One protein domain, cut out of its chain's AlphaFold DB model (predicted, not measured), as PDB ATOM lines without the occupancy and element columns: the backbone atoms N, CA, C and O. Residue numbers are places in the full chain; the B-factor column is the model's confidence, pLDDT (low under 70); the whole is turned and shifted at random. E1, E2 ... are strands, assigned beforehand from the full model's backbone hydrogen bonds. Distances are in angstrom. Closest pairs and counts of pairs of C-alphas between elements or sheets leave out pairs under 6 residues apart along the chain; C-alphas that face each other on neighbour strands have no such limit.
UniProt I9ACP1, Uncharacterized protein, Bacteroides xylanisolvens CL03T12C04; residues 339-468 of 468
ATOM      1  N   SER A 339     -52.298  45.517 -84.968       97.00
ATOM      2  CA  SER A 339     -50.959  45.305 -84.423       97.00
ATOM      3  C   SER A 339     -51.010  44.642 -83.058       97.00
ATOM      4  O   SER A 339     -52.070  44.517 -82.441       97.00
ATOM      5  N   GLY A 340     -49.850  44.190 -82.604       95.38
ATOM      6  CA  GLY A 340     -49.648  43.695 -81.258       95.38
ATOM      7  C   GLY A 340     -49.330  44.809 -80.270       95.38
ATOM      8  O   GLY A 340     -49.625  45.994 -80.457       95.38
ATOM      9  N   GLY A 341     -48.663  44.415 -79.193       94.06
ATOM     10  CA  GLY A 341     -48.171  45.318 -78.164       94.06
ATOM     11  C   GLY A 341     -48.290  44.693 -76.785       94.06
ATOM     12  O   GLY A 341     -48.451  43.478 -76.645       94.06
ATOM     13  N   LYS A 342     -48.208  45.541 -75.759       93.19
ATOM     14  CA  LYS A 342     -48.382  45.131 -74.368       93.19
ATOM     15  C   LYS A 342     -49.363  46.050 -73.647       93.19
ATOM     16  O   LYS A 342     -49.418  47.244 -73.942       93.19
ATOM     17  N   VAL A 343     -50.088  45.494 -72.686       91.75
ATOM     18  CA  VAL A 343     -50.855  46.230 -71.675       91.75
ATOM     19  C   VAL A 343     -50.315  45.888 -70.292       91.75
ATOM     20  O   VAL A 343     -49.931  44.750 -70.050       91.75
ATOM     21  N   VAL A 344     -50.243  46.874 -69.407       86.88
ATOM     22  CA  VAL A 344     -49.865  46.757 -68.004       86.88
ATOM     23  C   VAL A 344     -51.142  46.777 -67.172       86.88
ATOM     24  O   VAL A 344     -51.870  47.770 -67.200       86.88
ATOM     25  N   ILE A 345     -51.393  45.697 -66.434       83.38
ATOM     26  CA  ILE A 345     -52.536  45.538 -65.526       83.38
ATOM     27  C   ILE A 345     -51.988  45.037 -64.193       83.38
ATOM     28  O   ILE A 345     -51.272  44.037 -64.161       83.38
ATOM     29  N   GLY A 346     -52.254  45.761 -63.103       77.50
ATOM     30  CA  GLY A 346     -51.718  45.410 -61.780       77.50
ATOM     31  C   GLY A 346     -50.184  45.309 -61.741       77.50
ATOM     32  O   GLY A 346     -49.641  44.504 -60.999       77.50
ATOM     33  N   GLY A 347     -49.479  46.066 -62.592       78.00
ATOM     34  CA  GLY A 347     -48.014  46.011 -62.723       78.00
ATOM     35  C   GLY A 347     -47.475  44.916 -63.656       78.00
ATOM     36  O   GLY A 347     -46.304  44.970 -64.026       78.00
ATOM     37  N   GLN A 348     -48.318  43.985 -64.115       78.56
ATOM     38  CA  GLN A 348     -47.931  42.878 -64.996       78.56
ATOM     39  C   GLN A 348     -48.224  43.173 -66.470       78.56
ATOM     40  O   GLN A 348     -49.200  43.850 -66.788       78.56
ATOM     41  N   LYS A 349     -47.377  42.672 -67.383       86.88
ATOM     42  CA  LYS A 349     -47.479  42.920 -68.835       86.88
ATOM     43  C   LYS A 349     -48.147  41.764 -69.579       86.88
ATOM     44  O   LYS A 349     -47.619  40.656 -69.591       86.88
ATOM     45  N   TYR A 350     -49.195  42.063 -70.337       90.94
ATOM     46  CA  TYR A 350     -49.949  41.102 -71.147       90.94
ATOM     47  C   TYR A 350     -49.911  41.471 -72.628       90.94
ATOM     48  O   TYR A 350     -49.823  42.648 -72.978       90.94
ATOM     49  N   SER A 351     -49.938  40.473 -73.513       94.31
ATOM     50  CA  SER A 351     -50.043  40.695 -74.962       94.31
ATOM     51  C   SER A 351     -51.431  41.210 -75.334       94.31
ATOM     52  O   SER A 351     -52.424  40.806 -74.734       94.31
ATOM     53  N   ILE A 352     -51.491  42.075 -76.344       96.44
ATOM     54  CA  ILE A 352     -52.740  42.665 -76.832       96.44
ATOM     55  C   ILE A 352     -52.882  42.494 -78.338       96.44
ATOM     56  O   ILE A 352     -51.892  42.367 -79.054       96.44
ATOM     57  N   LEU A 353     -54.119  42.616 -78.795       97.94
ATOM     58  CA  LEU A 353     -54.482  42.970 -80.154       97.94
ATOM     59  C   LEU A 353     -54.959  44.425 -80.151       97.94
ATOM     60  O   LEU A 353     -55.958  44.769 -79.519       97.94
ATOM     61  N   LYS A 354     -54.262  45.288 -80.880       97.31
ATOM     62  CA  LYS A 354     -54.710  46.646 -81.173       97.31
ATOM     63  C   LYS A 354     -55.337  46.671 -82.556       97.31
ATOM     64  O   LYS A 354     -54.706  46.279 -83.532       97.31
ATOM     65  N   LEU A 355     -56.552  47.198 -82.647       98.00
ATOM     66  CA  LEU A 355     -57.243  47.412 -83.912       98.00
ATOM     67  C   LEU A 355     -57.376  48.896 -84.215       98.00
ATOM     68  O   LEU A 355     -57.723  49.692 -83.347       98.00
ATOM     69  N   GLY A 356     -57.163  49.235 -85.480       96.56
ATOM     70  CA  GLY A 356     -57.501  50.505 -86.088       96.56
ATOM     71  C   GLY A 356     -56.571  51.655 -85.725       96.56
ATOM     72  O   GLY A 356     -55.579  51.552 -85.001       96.56
ATOM     73  N   THR A 357     -56.920  52.813 -86.270       93.75
ATOM     74  CA  THR A 357     -56.285  54.100 -85.978       93.75
ATOM     75  C   THR A 357     -57.374  55.133 -85.716       93.75
ATOM     76  O   THR A 357     -58.557  54.859 -85.887       93.75
ATOM     77  N   SER A 358     -57.007  56.365 -85.367       90.31
ATOM     78  CA  SER A 358     -57.997  57.444 -85.244       90.31
ATOM     79  C   SER A 358     -58.759  57.731 -86.551       90.31
ATOM     80  O   SER A 358     -59.800  58.384 -86.517       90.31
ATOM     81  N   LYS A 359     -58.264  57.258 -87.708       91.69
ATOM     82  CA  LYS A 359     -58.832  57.558 -89.035       91.69
ATOM     83  C   LYS A 359     -59.345  56.338 -89.796       91.69
ATOM     84  O   LYS A 359     -60.284  56.490 -90.572       91.69
ATOM     85  N   ALA A 360     -58.781  55.158 -89.564       96.50
ATOM     86  CA  ALA A 360     -59.081  53.940 -90.315       96.50
ATOM     87  C   ALA A 360     -59.517  52.795 -89.395       96.50
ATOM     88  O   ALA A 360     -58.987  52.659 -88.290       96.50
ATOM     89  N   PHE A 361     -60.457  51.984 -89.881       98.06
ATOM     90  CA  PHE A 361     -60.900  50.761 -89.217       98.06
ATOM     91  C   PHE A 361     -59.780  49.727 -89.164       98.06
ATOM     92  O   PHE A 361     -58.914  49.699 -90.039       98.06
ATOM     93  N   GLY A 362     -59.813  48.907 -88.119       97.94
ATOM     94  CA  GLY A 362     -58.941  47.757 -87.957       97.94
ATOM     95  C   GLY A 362     -59.702  46.459 -88.137       97.94
ATOM     96  O   GLY A 362     -60.883  46.375 -87.788       97.94
ATOM     97  N   SER A 363     -59.023  45.434 -88.636       98.19
ATOM     98  CA  SER A 363     -59.531  44.067 -88.573       98.19
ATOM     99  C   SER A 363     -58.404  43.068 -88.376       98.19
ATOM    100  O   SER A 363     -57.303  43.264 -88.881       98.19
ATOM    101  N   TRP A 364     -58.691  41.996 -87.651       98.50
ATOM    102  CA  TRP A 364     -57.781  40.879 -87.465       98.50
ATOM    103  C   TRP A 364     -58.572  39.583 -87.360       98.50
ATOM    104  O   TRP A 364     -59.649  39.563 -86.766       98.50
ATOM    105  N   ASN A 365     -58.021  38.519 -87.935       97.56
ATOM    106  CA  ASN A 365     -58.554  37.172 -87.831       97.56
ATOM    107  C   ASN A 365     -57.689  36.351 -86.890       97.56
ATOM    108  O   ASN A 365     -56.462  36.362 -87.014       97.56
ATOM    109  N   SER A 366     -58.338  35.613 -85.995       96.62
ATOM    110  CA  SER A 366     -57.661  34.619 -85.177       96.62
ATOM    111  C   SER A 366     -57.005  33.537 -86.038       96.62
ATOM    112  O   SER A 366     -57.435  33.297 -87.173       96.62
ATOM    113  N   PRO A 367     -56.025  32.805 -85.483       93.56
ATOM    114  CA  PRO A 367     -55.720  31.467 -85.967       93.56
ATOM    115  C   PRO A 367     -56.991  30.604 -86.051       93.56
ATOM    116  O   PRO A 367     -58.002  30.902 -85.402       93.56
ATOM    117  N   MET A 368     -56.930  29.531 -86.842       91.12
ATOM    118  CA  MET A 368     -58.004  28.537 -86.889       91.12
ATOM    119  C   MET A 368     -58.254  27.969 -85.493       91.12
ATOM    120  O   MET A 368     -57.310  27.669 -84.759       91.12
ATOM    121  N   LEU A 369     -59.527  27.844 -85.130       89.19
ATOM    122  CA  LEU A 369     -59.929  27.331 -83.828       89.19
ATOM    123  C   LEU A 369     -59.845  25.805 -83.783       89.19
ATOM    124  O   LEU A 369     -59.918  25.116 -84.802       89.19
ATOM    125  N   GLN A 370     -59.753  25.266 -82.570       82.06
ATOM    126  CA  GLN A 370     -59.941  23.841 -82.351       82.06
ATOM    127  C   GLN A 370     -61.409  23.463 -82.601       82.06
ATOM    128  O   GLN A 370     -62.334  24.143 -82.149       82.06
ATOM    129  N   ALA A 371     -61.631  22.361 -83.322       82.88
ATOM    130  CA  ALA A 371     -62.976  21.834 -83.532       82.88
ATOM    131  C   ALA A 371     -63.640  21.509 -82.188       82.88
ATOM    132  O   ALA A 371     -63.021  20.891 -81.324       82.88
ATOM    133  N   GLY A 372     -64.908  21.894 -82.041       80.31
ATOM    134  CA  GLY A 372     -65.652  21.688 -80.800       80.31
ATOM    135  C   GLY A 372     -65.507  22.802 -79.762       80.31
ATOM    136  O   GLY A 372     -66.175  22.708 -78.736       80.31
ATOM    137  N   ALA A 373     -64.731  23.862 -80.032       81.56
ATOM    138  CA  ALA A 373     -64.709  25.024 -79.149       81.56
ATOM    139  C   ALA A 373     -66.125  25.603 -78.971       81.56
ATOM    140  O   ALA A 373     -66.889  25.797 -79.919       81.56
ATOM    141  N   SER A 374     -66.482  25.858 -77.728       88.00
ATOM    142  CA  SER A 374     -67.813  26.198 -77.250       88.00
ATOM    143  C   SER A 374     -67.880  27.555 -76.545       88.00
ATOM    144  O   SER A 374     -68.981  28.035 -76.276       88.00
ATOM    145  N   LYS A 375     -66.748  28.216 -76.264       89.50
ATOM    146  CA  LYS A 375     -66.723  29.476 -75.508       89.50
ATOM    147  C   LYS A 375     -65.617  30.425 -75.975       89.50
ATOM    148  O   LYS A 375     -64.487  30.019 -76.226       89.50
ATOM    149  N   LEU A 376     -65.965  31.707 -76.080       93.06
ATOM    150  CA  LEU A 376     -65.054  32.828 -76.327       93.06
ATOM    151  C   LEU A 376     -65.145  33.799 -75.147       93.06
ATOM    152  O   LEU A 376     -66.244  34.253 -74.833       93.06
ATOM    153  N   SER A 377     -64.017  34.171 -74.544       93.19
ATOM    154  CA  SER A 377     -63.933  35.310 -73.622       93.19
ATOM    155  C   SER A 377     -62.774  36.244 -73.957       93.19
ATOM    156  O   SER A 377     -61.797  35.827 -74.577       93.19
ATOM    157  N   PHE A 378     -62.916  37.532 -73.636       94.94
ATOM    158  CA  PHE A 378     -61.886  38.554 -73.841       94.94
ATOM    159  C   PHE A 378     -62.227  39.857 -73.118       94.94
ATOM    160  O   PHE A 378     -63.385  40.142 -72.817       94.94
ATOM    161  N   PHE A 379     -61.213  40.696 -72.931       93.38
ATOM    162  CA  PHE A 379     -61.375  42.099 -72.576       93.38
ATOM    163  C   PHE A 379     -61.335  42.970 -73.820       93.38
ATOM    164  O   PHE A 379     -60.495  42.747 -74.695       93.38
ATOM    165  N   ALA A 380     -62.185  43.991 -73.887       95.19
ATOM    166  CA  ALA A 380     -62.103  45.011 -74.924       95.19
ATOM    167  C   ALA A 380     -62.348  46.405 -74.354       95.19
ATOM    168  O   ALA A 380     -63.337  46.646 -73.673       95.19
ATOM    169  N   VAL A 381     -61.461  47.341 -74.691       93.31
ATOM    170  CA  VAL A 381     -61.541  48.729 -74.225       93.31
ATOM    171  C   VAL A 381     -61.387  49.719 -75.372       93.31
ATOM    172  O   VAL A 381     -60.633  49.509 -76.331       93.31
ATOM    173  N   GLY A 382     -62.131  50.821 -75.266       93.12
ATOM    174  CA  GLY A 382     -62.066  51.959 -76.179       93.12
ATOM    175  C   GLY A 382     -60.949  52.942 -75.826       93.12
ATOM    176  O   GLY A 382     -60.188  52.755 -74.878       93.12
ATOM    177  N   TRP A 383     -60.855  54.027 -76.594       92.75
ATOM    178  CA  TRP A 383     -59.871  55.085 -76.348       92.75
ATOM    179  C   TRP A 383     -60.362  56.101 -75.316       92.75
ATOM    180  O   TRP A 383     -61.524  56.504 -75.369       92.75
ATOM    181  N   THR A 384     -59.484  56.578 -74.431       90.00
ATOM    182  CA  THR A 384     -59.864  57.485 -73.334       90.00
ATOM    183  C   THR A 384     -60.634  58.710 -73.823       90.00
ATOM    184  O   THR A 384     -60.194  59.433 -74.722       90.00
ATOM    185  N   GLY A 385     -61.805  58.943 -73.223       88.38
ATOM    186  CA  GLY A 385     -62.698  60.056 -73.547       88.38
ATOM    187  C   GLY A 385     -63.413  59.934 -74.897       88.38
ATOM    188  O   GLY A 385     -63.950  60.929 -75.390       88.38
ATOM    189  N   LYS A 386     -63.408  58.753 -75.527       90.44
ATOM    190  CA  LYS A 386     -64.051  58.497 -76.821       90.44
ATOM    191  C   LYS A 386     -65.033  57.335 -76.735       90.44
ATOM    192  O   LYS A 386     -64.834  56.390 -75.984       90.44
ATOM    193  N   THR A 387     -66.062  57.391 -77.571       90.62
ATOM    194  CA  THR A 387     -66.912  56.237 -77.874       90.62
ATOM    195  C   THR A 387     -66.349  55.500 -79.086       90.62
ATOM    196  O   THR A 387     -65.844  56.127 -80.025       90.62
ATOM    197  N   GLY A 388     -66.452  54.181 -79.087       93.00
ATOM    198  CA  GLY A 388     -66.054  53.313 -80.189       93.00
ATOM    199  C   GLY A 388     -66.964  52.096 -80.289       93.00
ATOM    200  O   GLY A 388     -67.969  51.986 -79.583       93.00
ATOM    201  N   GLN A 389     -66.610  51.184 -81.183       95.56
ATOM    202  CA  GLN A 389     -67.323  49.928 -81.374       95.56
ATOM    203  C   GLN A 389     -66.337  48.825 -81.748       95.56
ATOM    204  O   GLN A 389     -65.381  49.064 -82.490       95.56
ATOM    205  N   LEU A 390     -66.607  47.624 -81.249       97.94
ATOM    206  CA  LEU A 390     -65.984  46.383 -81.673       97.94
ATOM    207  C   LEU A 390     -67.071  45.446 -82.198       97.94
ATOM    208  O   LEU A 390     -68.074  45.209 -81.532       97.94
ATOM    209  N   THR A 391     -66.853  44.892 -83.377       98.25
ATOM    210  CA  THR A 391     -67.663  43.828 -83.953       98.25
ATOM    211  C   THR A 391     -66.838  42.548 -83.949       98.25
ATOM    212  O   THR A 391     -65.710  42.522 -84.448       98.25
ATOM    213  N   VAL A 392     -67.398  41.489 -83.373       98.31
ATOM    214  CA  VAL A 392     -66.800  40.152 -83.316       98.31
ATOM    215  C   VAL A 392     -67.617  39.233 -84.206       98.31
ATOM    216  O   VAL A 392     -68.831  39.144 -84.030       98.31
ATOM    217  N   VAL A 393     -66.977  38.577 -85.169       98.31
ATOM    218  CA  VAL A 393     -67.635  37.735 -86.177       98.31
ATOM    219  C   VAL A 393     -67.037  36.334 -86.140       98.31
ATOM    220  O   VAL A 393     -65.819  36.190 -86.158       98.31
ATOM    221  N   ILE A 394     -67.889  35.310 -86.104       97.31
ATOM    222  CA  ILE A 394     -67.491  33.922 -86.345       97.31
ATOM    223  C   ILE A 394     -67.533  33.691 -87.856       97.31
ATOM    224  O   ILE A 394     -68.584  33.817 -88.486       97.31
ATOM    225  N   GLU A 395     -66.381  33.372 -88.435       96.31
ATOM    226  CA  GLU A 395     -66.216  33.079 -89.855       96.31
ATOM    227  C   GLU A 395     -65.910  31.587 -90.051       96.31
ATOM    228  O   GLU A 395     -65.396  30.912 -89.160       96.31
ATOM    229  N   ASN A 396     -66.214  31.062 -91.243       95.69
ATOM    230  CA  ASN A 396     -65.842  29.703 -91.663       95.69
ATOM    231  C   ASN A 396     -66.434  28.556 -90.813       95.69
ATOM    232  O   ASN A 396     -65.889  27.454 -90.778       95.69
ATOM    233  N   GLY A 397     -67.588  28.793 -90.182       90.00
ATOM    234  CA  GLY A 397     -68.381  27.777 -89.488       90.00
ATOM    235  C   GLY A 397     -68.597  28.101 -88.014       90.00
ATOM    236  O   GLY A 397     -67.703  28.602 -87.342       90.00
ATOM    237  N   GLY A 398     -69.788  27.790 -87.515       93.31
ATOM    238  CA  GLY A 398     -70.199  28.059 -86.142       93.31
ATOM    239  C   GLY A 398     -70.983  29.359 -85.968       93.31
ATOM    240  O   GLY A 398     -71.093  30.184 -86.874       93.31
ATOM    241  N   THR A 399     -71.580  29.508 -84.792       94.25
ATOM    242  CA  THR A 399     -72.430  30.638 -84.411       94.25
ATOM    243  C   THR A 399     -72.284  30.927 -82.926       94.25
ATOM    244  O   THR A 399     -71.949  30.043 -82.141       94.25
ATOM    245  N   PHE A 400     -72.618  32.143 -82.517       92.19
ATOM    246  CA  PHE A 400     -72.919  32.450 -81.127       92.19
ATOM    247  C   PHE A 400     -74.259  31.828 -80.716       92.19
ATOM    248  O   PHE A 400     -75.050  31.387 -81.558       92.19
ATOM    249  N   GLU A 401     -74.541  31.850 -79.416       82.69
ATOM    250  CA  GLU A 401     -75.862  31.514 -78.883       82.69
ATOM    251  C   GLU A 401     -76.988  32.253 -79.635       82.69
ATOM    252  O   GLU A 401     -76.890  33.452 -79.935       82.69
ATOM    253  N   GLY A 402     -78.046  31.513 -79.976       83.00
ATOM    254  CA  GLY A 402     -79.165  32.004 -80.785       83.00
ATOM    255  C   GLY A 402     -78.918  32.002 -82.299       83.00
ATOM    256  O   GLY A 402     -79.751  32.514 -83.042       83.00
ATOM    257  N   GLY A 403     -77.800  31.441 -82.774       90.31
ATOM    258  CA  GLY A 403     -77.515  31.258 -84.203       90.31
ATOM    259  C   GLY A 403     -76.932  32.488 -84.909       90.31
ATOM    260  O   GLY A 403     -76.747  32.470 -86.124       90.31
ATOM    261  N   ALA A 404     -76.628  33.561 -84.176       92.81
ATOM    262  CA  ALA A 404     -76.012  34.758 -84.743       92.81
ATOM    263  C   ALA A 404     -74.533  34.519 -85.082       92.81
ATOM    264  O   ALA A 404     -73.811  33.895 -84.311       92.81
ATOM    265  N   THR A 405     -74.046  35.076 -86.187       95.38
ATOM    266  CA  THR A 405     -72.625  34.991 -86.578       95.38
ATOM    267  C   THR A 405     -71.805  36.202 -86.142       95.38
ATOM    268  O   THR A 405     -70.587  36.185 -86.267       95.38
ATOM    269  N   SER A 406     -72.438  37.248 -85.599       97.12
ATOM    270  CA  SER A 406     -71.749  38.462 -85.151       97.12
ATOM    271  C   SER A 406     -72.305  39.029 -83.844       97.12
ATOM    272  O   SER A 406     -73.516  38.988 -83.612       97.12
ATOM    273  N   LYS A 407     -71.435  39.642 -83.038       97.19
ATOM    274  CA  LYS A 407     -71.779  40.458 -81.864       97.19
ATOM    275  C   LYS A 407     -71.186  41.854 -82.018       97.19
ATOM    276  O   LYS A 407     -70.033  41.998 -82.410       97.19
ATOM    277  N   VAL A 408     -71.982  42.870 -81.697       96.94
ATOM    278  CA  VAL A 408     -71.565  44.275 -81.711       96.94
ATOM    279  C   VAL A 408     -71.464  44.760 -80.272       96.94
ATOM    280  O   VAL A 408     -72.405  44.615 -79.497       96.94
ATOM    281  N   ILE A 409     -70.320  45.341 -79.934       95.38
ATOM    282  CA  ILE A 409     -69.951  45.787 -78.596       95.38
ATOM    283  C   ILE A 409     -69.676  47.284 -78.663       95.38
ATOM    284  O   ILE A 409     -68.828  47.739 -79.432       95.38
ATOM    285  N   ALA A 410     -70.399  48.060 -77.862       93.12
ATOM    286  CA  ALA A 410     -70.096  49.472 -77.678       93.12
ATOM    287  C   ALA A 410     -68.893  49.611 -76.739       93.12
ATOM    288  O   ALA A 410     -68.889  49.034 -75.658       93.12
ATOM    289  N   LEU A 411     -67.897  50.395 -77.144       92.12
ATOM    290  CA  LEU A 411     -66.728  50.684 -76.320       92.12
ATOM    291  C   LEU A 411     -66.856  52.101 -75.761       92.12
ATOM    292  O   LEU A 411     -66.821  53.069 -76.527       92.12
ATOM    293  N   ASP A 412     -66.996  52.234 -74.443       83.06
ATOM    294  CA  ASP A 412     -67.033  53.537 -73.775       83.06
ATOM    295  C   ASP A 412     -65.707  53.816 -73.064       83.06
ATOM    296  O   ASP A 412     -65.434  53.318 -71.979       83.06
ATOM    297  N   GLY A 413     -64.858  54.645 -73.670       74.81
ATOM    298  CA  GLY A 413     -63.578  55.026 -73.081       74.81
ATOM    299  C   GLY A 413     -63.670  56.109 -71.998       74.81
ATOM    300  O   GLY A 413     -62.641  56.696 -71.659       74.81
ATOM    301  N   LYS A 414     -64.861  56.456 -71.487       66.06
ATOM    302  CA  LYS A 414     -65.040  57.533 -70.493       66.06
ATOM    303  C   LYS A 414     -64.577  57.183 -69.078       66.06
ATOM    304  O   LYS A 414     -64.236  58.104 -68.343       66.06
ATOM    305  N   THR A 415     -64.572  55.910 -68.692       56.62
ATOM    306  CA  THR A 415     -64.292  55.485 -67.308       56.62
ATOM    307  C   THR A 415     -62.833  55.076 -67.082       56.62
ATOM    308  O   THR A 415     -62.303  55.421 -66.032       56.62
ATOM    309  N   ALA A 416     -62.159  54.446 -68.059       64.12
ATOM    310  CA  ALA A 416     -60.702  54.204 -68.083       64.12
ATOM    311  C   ALA A 416     -60.241  53.578 -69.427       64.12
ATOM    312  O   ALA A 416     -59.896  52.402 -69.496       64.12
ATOM    313  N   GLY A 417     -60.266  54.343 -70.525       78.56
ATOM    314  CA  GLY A 417     -59.833  53.848 -71.842       78.56
ATOM    315  C   GLY A 417     -58.311  53.725 -72.019       78.56
ATOM    316  O   GLY A 417     -57.518  54.142 -71.175       78.56
ATOM    317  N   ALA A 418     -57.892  53.195 -73.169       89.12
ATOM    318  CA  ALA A 418     -56.493  53.238 -73.584       89.12
ATOM    319  C   ALA A 418     -56.081  54.670 -73.981       89.12
ATOM    320  O   ALA A 418     -56.819  55.373 -74.679       89.12
ATOM    321  N   ALA A 419     -54.873  55.075 -73.589       86.69
ATOM    322  CA  ALA A 419     -54.256  56.350 -73.950       86.69
ATOM    323  C   ALA A 419     -52.815  56.143 -74.441       86.69
ATOM    324  O   ALA A 419     -52.216  55.098 -74.209       86.69
ATOM    325  N   ASP A 420     -52.263  57.148 -75.117       86.12
ATOM    326  CA  ASP A 420     -50.863  57.173 -75.553       86.12
ATOM    327  C   ASP A 420     -50.448  55.987 -76.448       86.12
ATOM    328  O   ASP A 420     -51.165  55.615 -77.384       86.12
ATOM    329  N   ASN A 421     -49.249  55.450 -76.225       84.00
ATOM    330  CA  ASN A 421     -48.637  54.384 -77.008       84.00
ATOM    331  C   ASN A 421     -48.370  53.163 -76.117       84.00
ATOM    332  O   ASN A 421     -48.201  53.321 -74.909       84.00
ATOM    333  N   PRO A 422     -48.289  51.952 -76.694       83.75
ATOM    334  CA  PRO A 422     -47.927  50.765 -75.932       83.75
ATOM    335  C   PRO A 422     -46.523  50.902 -75.291       83.75
ATOM    336  O   PRO A 422     -45.627  51.459 -75.928       83.75
ATOM    337  N   PRO A 423     -46.292  50.349 -74.082       85.56
ATOM    338  CA  PRO A 423     -47.239  49.554 -73.309       85.56
ATOM    339  C   PRO A 423     -48.354  50.412 -72.695       85.56
ATOM    340  O   PRO A 423     -48.083  51.397 -72.017       85.56
ATOM    341  N   PHE A 424     -49.608  50.026 -72.930       89.69
ATOM    342  CA  PHE A 424     -50.765  50.733 -72.379       89.69
ATOM    343  C   PHE A 424     -50.902  50.407 -70.897       89.69
ATOM    344  O   PHE A 424     -50.712  49.256 -70.535       89.69
ATOM    345  N   THR A 425     -51.288  51.353 -70.049       89.12
ATOM    346  CA  THR A 425     -51.650  51.057 -68.653       89.12
ATOM    347  C   THR A 425     -53.161  51.132 -68.527       89.12
ATOM    348  O   THR A 425     -53.735  52.188 -68.786       89.12
ATOM    349  N   ILE A 426     -53.806  50.015 -68.184       85.88
ATOM    350  CA  ILE A 426     -55.271  49.901 -68.164       85.88
ATOM    351  C   ILE A 426     -55.701  49.218 -66.866       85.88
ATOM    352  O   ILE A 426     -55.088  48.244 -66.436       85.88
ATOM    353  N   ALA A 427     -56.766  49.732 -66.257       84.19
ATOM    354  CA  ALA A 427     -57.464  49.105 -65.140       84.19
ATOM    355  C   ALA A 427     -58.859  48.682 -65.635       84.19
ATOM    356  O   ALA A 427     -59.782  49.493 -65.568       84.19
ATOM    357  N   PRO A 428     -59.003  47.475 -66.218       80.25
ATOM    358  CA  PRO A 428     -60.257  47.061 -66.838       80.25
ATOM    359  C   PRO A 428     -61.373  46.887 -65.805       80.25
ATOM    360  O   PRO A 428     -61.220  46.174 -64.808       80.25
ATOM    361  N   ALA A 429     -62.519  47.504 -66.074       80.69
ATOM    362  CA  ALA A 429     -63.740  47.315 -65.306       80.69
ATOM    363  C   ALA A 429     -64.373  45.947 -65.611       80.69
ATOM    364  O   ALA A 429     -63.982  45.245 -66.544       80.69
ATOM    365  N   ASP A 430     -65.354  45.522 -64.813       75.75
ATOM    366  CA  ASP A 430     -66.117  44.286 -65.090       75.75
ATOM    367  C   ASP A 430     -66.879  44.390 -66.413       75.75
ATOM    368  O   ASP A 430     -67.011  43.416 -67.143       75.75
ATOM    369  N   THR A 431     -67.304  45.603 -66.766       80.69
ATOM    370  CA  THR A 431     -68.006  45.909 -68.019       80.69
ATOM    371  C   THR A 431     -67.131  45.804 -69.266       80.69
ATOM    372  O   THR A 431     -67.670  45.822 -70.371       80.69
ATOM    373  N   ASP A 432     -65.810  45.720 -69.099       86.94
ATOM    374  CA  ASP A 432     -64.858  45.571 -70.201       86.94
ATOM    375  C   ASP A 432     -64.600  44.095 -70.540       86.94
ATOM    376  O   ASP A 432     -63.898  43.807 -71.512       86.94
ATOM    377  N   PHE A 433     -65.143  43.167 -69.741       89.25
ATOM    378  CA  PHE A 433     -65.051  41.727 -69.953       89.25
ATOM    379  C   PHE A 433     -66.263  41.202 -70.724       89.25
ATOM    380  O   PHE A 433     -67.414  41.483 -70.388       89.25
ATOM    381  N   TYR A 434     -66.000  40.390 -71.742       89.56
ATOM    382  CA  TYR A 434     -67.020  39.801 -72.595       89.56
ATOM    383  C   TYR A 434     -66.840  38.294 -72.666       89.56
ATOM    384  O   TYR A 434     -65.730  37.797 -72.839       89.56
ATOM    385  N   GLN A 435     -67.959  37.577 -72.597       91.31
ATOM    386  CA  GLN A 435     -68.014  36.129 -72.725       91.31
ATOM    387  C   GLN A 435     -69.201  35.726 -73.600       91.31
ATOM    388  O   GLN A 435     -70.316  36.216 -73.417       91.31
ATOM    389  N   TYR A 436     -68.970  34.795 -74.522       89.88
ATOM    390  CA  TYR A 436     -69.989  34.261 -75.413       89.88
ATOM    391  C   TYR A 436     -69.899  32.741 -75.512       89.88
ATOM    392  O   TYR A 436     -68.817  32.187 -75.706       89.88
ATOM    393  N   ALA A 437     -71.055  32.083 -75.449       88.19
ATOM    394  CA  ALA A 437     -71.190  30.700 -75.883       88.19
ATOM    395  C   ALA A 437     -71.188  30.628 -77.418       88.19
ATOM    396  O   ALA A 437     -71.778  31.474 -78.103       88.19
ATOM    397  N   MET A 438     -70.523  29.604 -77.941       91.69
ATOM    398  CA  MET A 438     -70.396  29.284 -79.356       91.69
ATOM    399  C   MET A 438     -70.922  27.872 -79.624       91.69
ATOM    400  O   MET A 438     -70.988  27.018 -78.744       91.69
ATOM    401  N   SER A 439     -71.334  27.610 -80.855       89.56
ATOM    402  CA  SER A 439     -71.837  26.307 -81.289       89.56
ATOM    403  C   SER A 439     -71.451  26.053 -82.736       89.56
ATOM    404  O   SER A 439     -71.308  26.993 -83.511       89.56
ATOM    405  N   GLY A 440     -71.284  24.785 -83.114       88.75
ATOM    406  CA  GLY A 440     -70.957  24.405 -84.493       88.75
ATOM    407  C   GLY A 440     -69.561  24.835 -84.962       88.75
ATOM    408  O   GLY A 440     -69.342  24.947 -86.166       88.75
ATOM    409  N   VAL A 441     -68.636  25.098 -84.034       91.00
ATOM    410  CA  VAL A 441     -67.249  25.461 -84.347       91.00
ATOM    411  C   VAL A 441     -66.505  24.263 -84.933       91.00
ATOM    412  O   VAL A 441     -66.517  23.160 -84.381       91.00
ATOM    413  N   THR A 442     -65.836  24.493 -86.057       91.06
ATOM    414  CA  THR A 442     -65.055  23.498 -86.795       91.06
ATOM    415  C   THR A 442     -63.572  23.867 -86.785       91.06
ATOM    416  O   THR A 442     -63.210  24.983 -86.432       91.06
ATOM    417  N   ALA A 443     -62.710  22.961 -87.251       89.38
ATOM    418  CA  ALA A 443     -61.282  23.250 -87.407       89.38
ATOM    419  C   ALA A 443     -60.973  24.335 -88.463       89.38
ATOM    420  O   ALA A 443     -59.838  24.784 -88.554       89.38
ATOM    421  N   ALA A 444     -61.953  24.739 -89.284       93.12
ATOM    422  CA  ALA A 444     -61.807  25.843 -90.234       93.12
ATOM    423  C   ALA A 444     -62.264  27.189 -89.652       93.12
ATOM    424  O   ALA A 444     -61.989  28.230 -90.249       93.12
ATOM    425  N   THR A 445     -62.964  27.176 -88.515       96.44
ATOM    426  CA  THR A 445     -63.550  28.372 -87.914       96.44
ATOM    427  C   THR A 445     -62.465  29.360 -87.502       96.44
ATOM    428  O   THR A 445     -61.442  28.976 -86.937       96.44
ATOM    429  N   THR A 446     -62.721  30.644 -87.733       97.38
ATOM    430  CA  THR A 446     -61.905  31.763 -87.248       97.38
ATOM    431  C   THR A 446     -62.801  32.811 -86.600       97.38
ATOM    432  O   THR A 446     -63.989  32.908 -86.907       97.38
ATOM    433  N   ILE A 447     -62.236  33.618 -85.704       98.06
ATOM    434  CA  ILE A 447     -62.918  34.781 -85.138       98.06
ATOM    435  C   ILE A 447     -62.277  36.039 -85.698       98.06
ATOM    436  O   ILE A 447     -61.086  36.294 -85.503       98.06
ATOM    437  N   LYS A 448     -63.094  36.851 -86.359       98.38
ATOM    438  CA  LYS A 448     -62.715  38.177 -86.822       98.38
ATOM    439  C   LYS A 448     -63.100  39.213 -85.780       98.38
ATOM    440  O   LYS A 448     -64.275  39.385 -85.461       98.38
ATOM    441  N   PHE A 449     -62.114  39.964 -85.315       98.62
ATOM    442  CA  PHE A 449     -62.323  41.185 -84.547       98.62
ATOM    443  C   PHE A 449     -62.176  42.380 -85.485       98.62
ATOM    444  O   PHE A 449     -61.180  42.491 -86.203       98.62
ATOM    445  N   THR A 450     -63.147  43.292 -85.503       98.56
ATOM    446  CA  THR A 450     -63.075  44.497 -86.335       98.56
ATOM    447  C   THR A 450     -63.734  45.703 -85.687       98.56
ATOM    448  O   THR A 450     -64.715  45.576 -84.970       98.56
ATOM    449  N   THR A 451     -63.212  46.897 -85.958       98.19
ATOM    450  CA  THR A 451     -63.856  48.158 -85.563       98.19
ATOM    451  C   THR A 451     -64.759  48.731 -86.658       98.19
ATOM    452  O   THR A 451     -65.242  49.858 -86.539       98.19
ATOM    453  N   GLU A 452     -64.990  47.979 -87.738       95.50
ATOM    454  CA  GLU A 452     -65.952  48.329 -88.781       95.50
ATOM    455  C   GLU A 452     -67.351  48.539 -88.181       95.50
ATOM    456  O   GLU A 452     -67.816  47.749 -87.358       95.50
ATOM    457  N   GLY A 453     -67.993  49.643 -88.572       90.69
ATOM    458  CA  GLY A 453     -69.252  50.119 -87.985       90.69
ATOM    459  C   GLY A 453     -69.084  51.229 -86.939       90.69
ATOM    460  O   GLY A 453     -70.042  51.958 -86.670       90.69
ATOM    461  N   ALA A 454     -67.871  51.460 -86.417       92.25
ATOM    462  CA  ALA A 454     -67.626  52.563 -85.487       92.25
ATOM    463  C   ALA A 454     -67.818  53.940 -86.156       92.25
ATOM    464  O   ALA A 454     -67.117  54.312 -87.103       92.25
ATOM    465  N   THR A 455     -68.748  54.738 -85.631       86.56
ATOM    466  CA  THR A 455     -69.072  56.079 -86.153       86.56
ATOM    467  C   THR A 455     -68.163  57.182 -85.605       86.56
ATOM    468  O   THR A 455     -68.064  58.251 -86.207       86.56
ATOM    469  N   SER A 456     -67.469  56.926 -84.493       86.94
ATOM    470  CA  SER A 456     -66.556  57.859 -83.827       86.94
ATOM    471  C   SER A 456     -65.109  57.353 -83.841       86.94
ATOM    472  O   SER A 456     -64.442  57.438 -84.877       86.94
ATOM    473  N   ASP A 457     -64.589  56.856 -82.714       94.06
ATOM    474  CA  ASP A 457     -63.237  56.314 -82.648       94.06
ATOM    475  C   ASP A 457     -63.210  54.896 -83.216       94.06
ATOM    476  O   ASP A 457     -64.052  54.062 -82.888       94.06
ATOM    477  N   LYS A 458     -62.240  54.644 -84.096       96.62
ATOM    478  CA  LYS A 458     -62.102  53.378 -84.823       96.62
ATOM    479  C   LYS A 458     -61.062  52.462 -84.183       96.62
ATOM    480  O   LYS A 458     -60.607  51.526 -84.841       96.62
ATOM    481  N   ARG A 459     -60.649  52.749 -82.943       95.38
ATOM    482  CA  ARG A 459     -59.654  51.968 -82.208       95.38
ATOM    483  C   ARG A 459     -60.280  51.107 -81.127       95.38
ATOM    484  O   ARG A 459     -61.207  51.535 -80.445       95.38
ATOM    485  N   ALA A 460     -59.691  49.934 -80.941       96.25
ATOM    486  CA  ALA A 460     -59.975  49.041 -79.830       96.25
ATOM    487  C   ALA A 460     -58.676  48.374 -79.366       96.25
ATOM    488  O   ALA A 460     -57.813  48.059 -80.190       96.25
ATOM    489  N   ILE A 461     -58.553  48.160 -78.059       96.06
ATOM    490  CA  ILE A 461     -57.539  47.278 -77.477       96.06
ATOM    491  C   ILE A 461     -58.263  46.045 -76.955       96.06
ATOM    492  O   ILE A 461     -59.197  46.176 -76.169       96.06
ATOM    493  N   ILE A 462     -57.834  44.872 -77.409       97.31
ATOM    494  CA  ILE A 462     -58.359  43.573 -77.002       97.31
ATOM    495  C   ILE A 462     -57.232  42.774 -76.343       97.31
ATOM    496  O   ILE A 462     -56.096  42.788 -76.821       97.31
ATOM    497  N   PHE A 463     -57.524  42.087 -75.245       94.25
ATOM    498  CA  PHE A 463     -56.584  41.208 -74.542       94.25
ATOM    499  C   PHE A 463     -57.340  40.102 -73.807       94.25
ATOM    500  O   PHE A 463     -58.568  40.099 -73.790       94.25
ATOM    501  N   GLY A 464     -56.619  39.131 -73.244       92.25
ATOM    502  CA  GLY A 464     -57.252  37.984 -72.591       92.25
ATOM    503  C   GLY A 464     -58.139  37.149 -73.523       92.25
ATOM    504  O   GLY A 464     -59.170  36.662 -73.079       92.25
ATOM    505  N   ILE A 465     -57.797  37.023 -74.816       94.50
ATOM    506  CA  ILE A 465     -58.623  36.286 -75.785       94.50
ATOM    507  C   ILE A 465     -58.497  34.782 -75.530       94.50
ATOM    508  O   ILE A 465     -57.488  34.156 -75.872       94.50
ATOM    509  N   ASN A 466     -59.531  34.204 -74.933       88.31
ATOM    510  CA  ASN A 466     -59.587  32.806 -74.539       88.31
ATOM    511  C   ASN A 466     -60.665  32.056 -75.328       88.31
ATOM    512  O   ASN A 466     -61.823  32.468 -75.360       88.31
ATOM    513  N   ILE A 467     -60.250  30.969 -75.983       85.06
ATOM    514  CA  ILE A 467     -61.101  30.044 -76.733       85.06
ATOM    515  C   ILE A 467     -61.063  28.697 -76.023       85.06
ATOM    516  O   ILE A 467     -59.980  28.213 -75.697       85.06
ATOM    517  N   LYS A 468     -62.234  28.108 -75.798       74.81
ATOM    518  CA  LYS A 468     -62.400  26.796 -75.167       74.81
ATOM    519  C   LYS A 468     -63.434  25.993 -75.903       74.81
ATOM    520  O   LYS A 468     -64.417  26.633 -76.335       74.81
TER     521      LYS A 468
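Overview. This is residues 339 to 468 of the 468 residues of an uncharacterized protein of Bacteroides xylanisolvens CL03T12C04 (UniProt I9ACP1). Two antiparallel sheets lie face to face as a sandwich, their strands only 13 degrees apart: a five-strand sheet, E1 E2 E9 E4 E7, curled like part of a barrel, and a flatter four-strand sheet, E3 E8 E5 E6. The hairpin E1 and E2 turns away from the four-strand sheet, and the chain winds over both sheets as a jelly roll, one long hairpin of nested antiparallel pairs, E2 with E9, E3 with E8, E4 with E7, E5 with E6. The printed part has 130 residues, with no named helix and nine strands, E1 to E9 in order; the class is all strand, with 58 residues in named elements, under half. It is compact, with a radius of gyration of the C-alphas of 14.3 A and spans of 39 by 32 by 24 A.

Arrangement. E1, residues 342 to 345, and E2, residues 348 to 355, form a hairpin, with N 343 and O 350 2.9 A apart. E2 bends by 50 degrees at residue 351; its residues 352 to 355 pair with E9, residues 460 to 467, where N 353 and O 462 are 2.8 A apart. E9 is also the antiparallel neighbour of E4, residues 375 to 381, with N 379 and O 463 at 2.8 A. E4 pairs with the edge strand E7, residues 433 to 439, through N 376 and O 436, 2.9 A. In the other sheet, E3, residues 363 to 365, pairs with E8, residues 446 to 450, with N 364 and O 449 at 2.9 A. E8 pairs with E5, residues 387 to 395, through N 393 and O 448, 2.8 A. E5 forms a hairpin with E6, residues 406 to 412, with N 390 and O 409 at 2.9 A. Between the sheets, the closest C-alphas of E4 and E6 are those of Val 381 and Leu 411, 5.9 A, while E1 and E6 are apart.

Along the chain. E1 begins at C-alpha 342, (-48.382, 45.131, -74.368). From first to last C-alpha E2 is 21.6 A long, E4 20.0 A, E5 26.1 A, E6 19.5 A, E7 20.3 A and E9 19.3 A; E1, E3 and E8 are shorter. E5 begins at C-alpha 387, (-66.912, 56.237, -77.874). E9 bends by 63 degrees at residue 464 and ends at C-alpha 467, (-61.101, 30.044, -76.733).

Size, cuts and confidence. The C-alphas of Ala 371 and Gly 385, 39.5 A apart, are the two farthest apart. The printed part has no cut and ends at the chain's last residue, Lys 468. The link E6 to E7, residues 413 to 432, is long; within it residues 424 to 425 pair, parallel, with residues 343 to 344 of E1. The mean pLDDT of the printed part is 90.4, with residues 414 to 416 under 70.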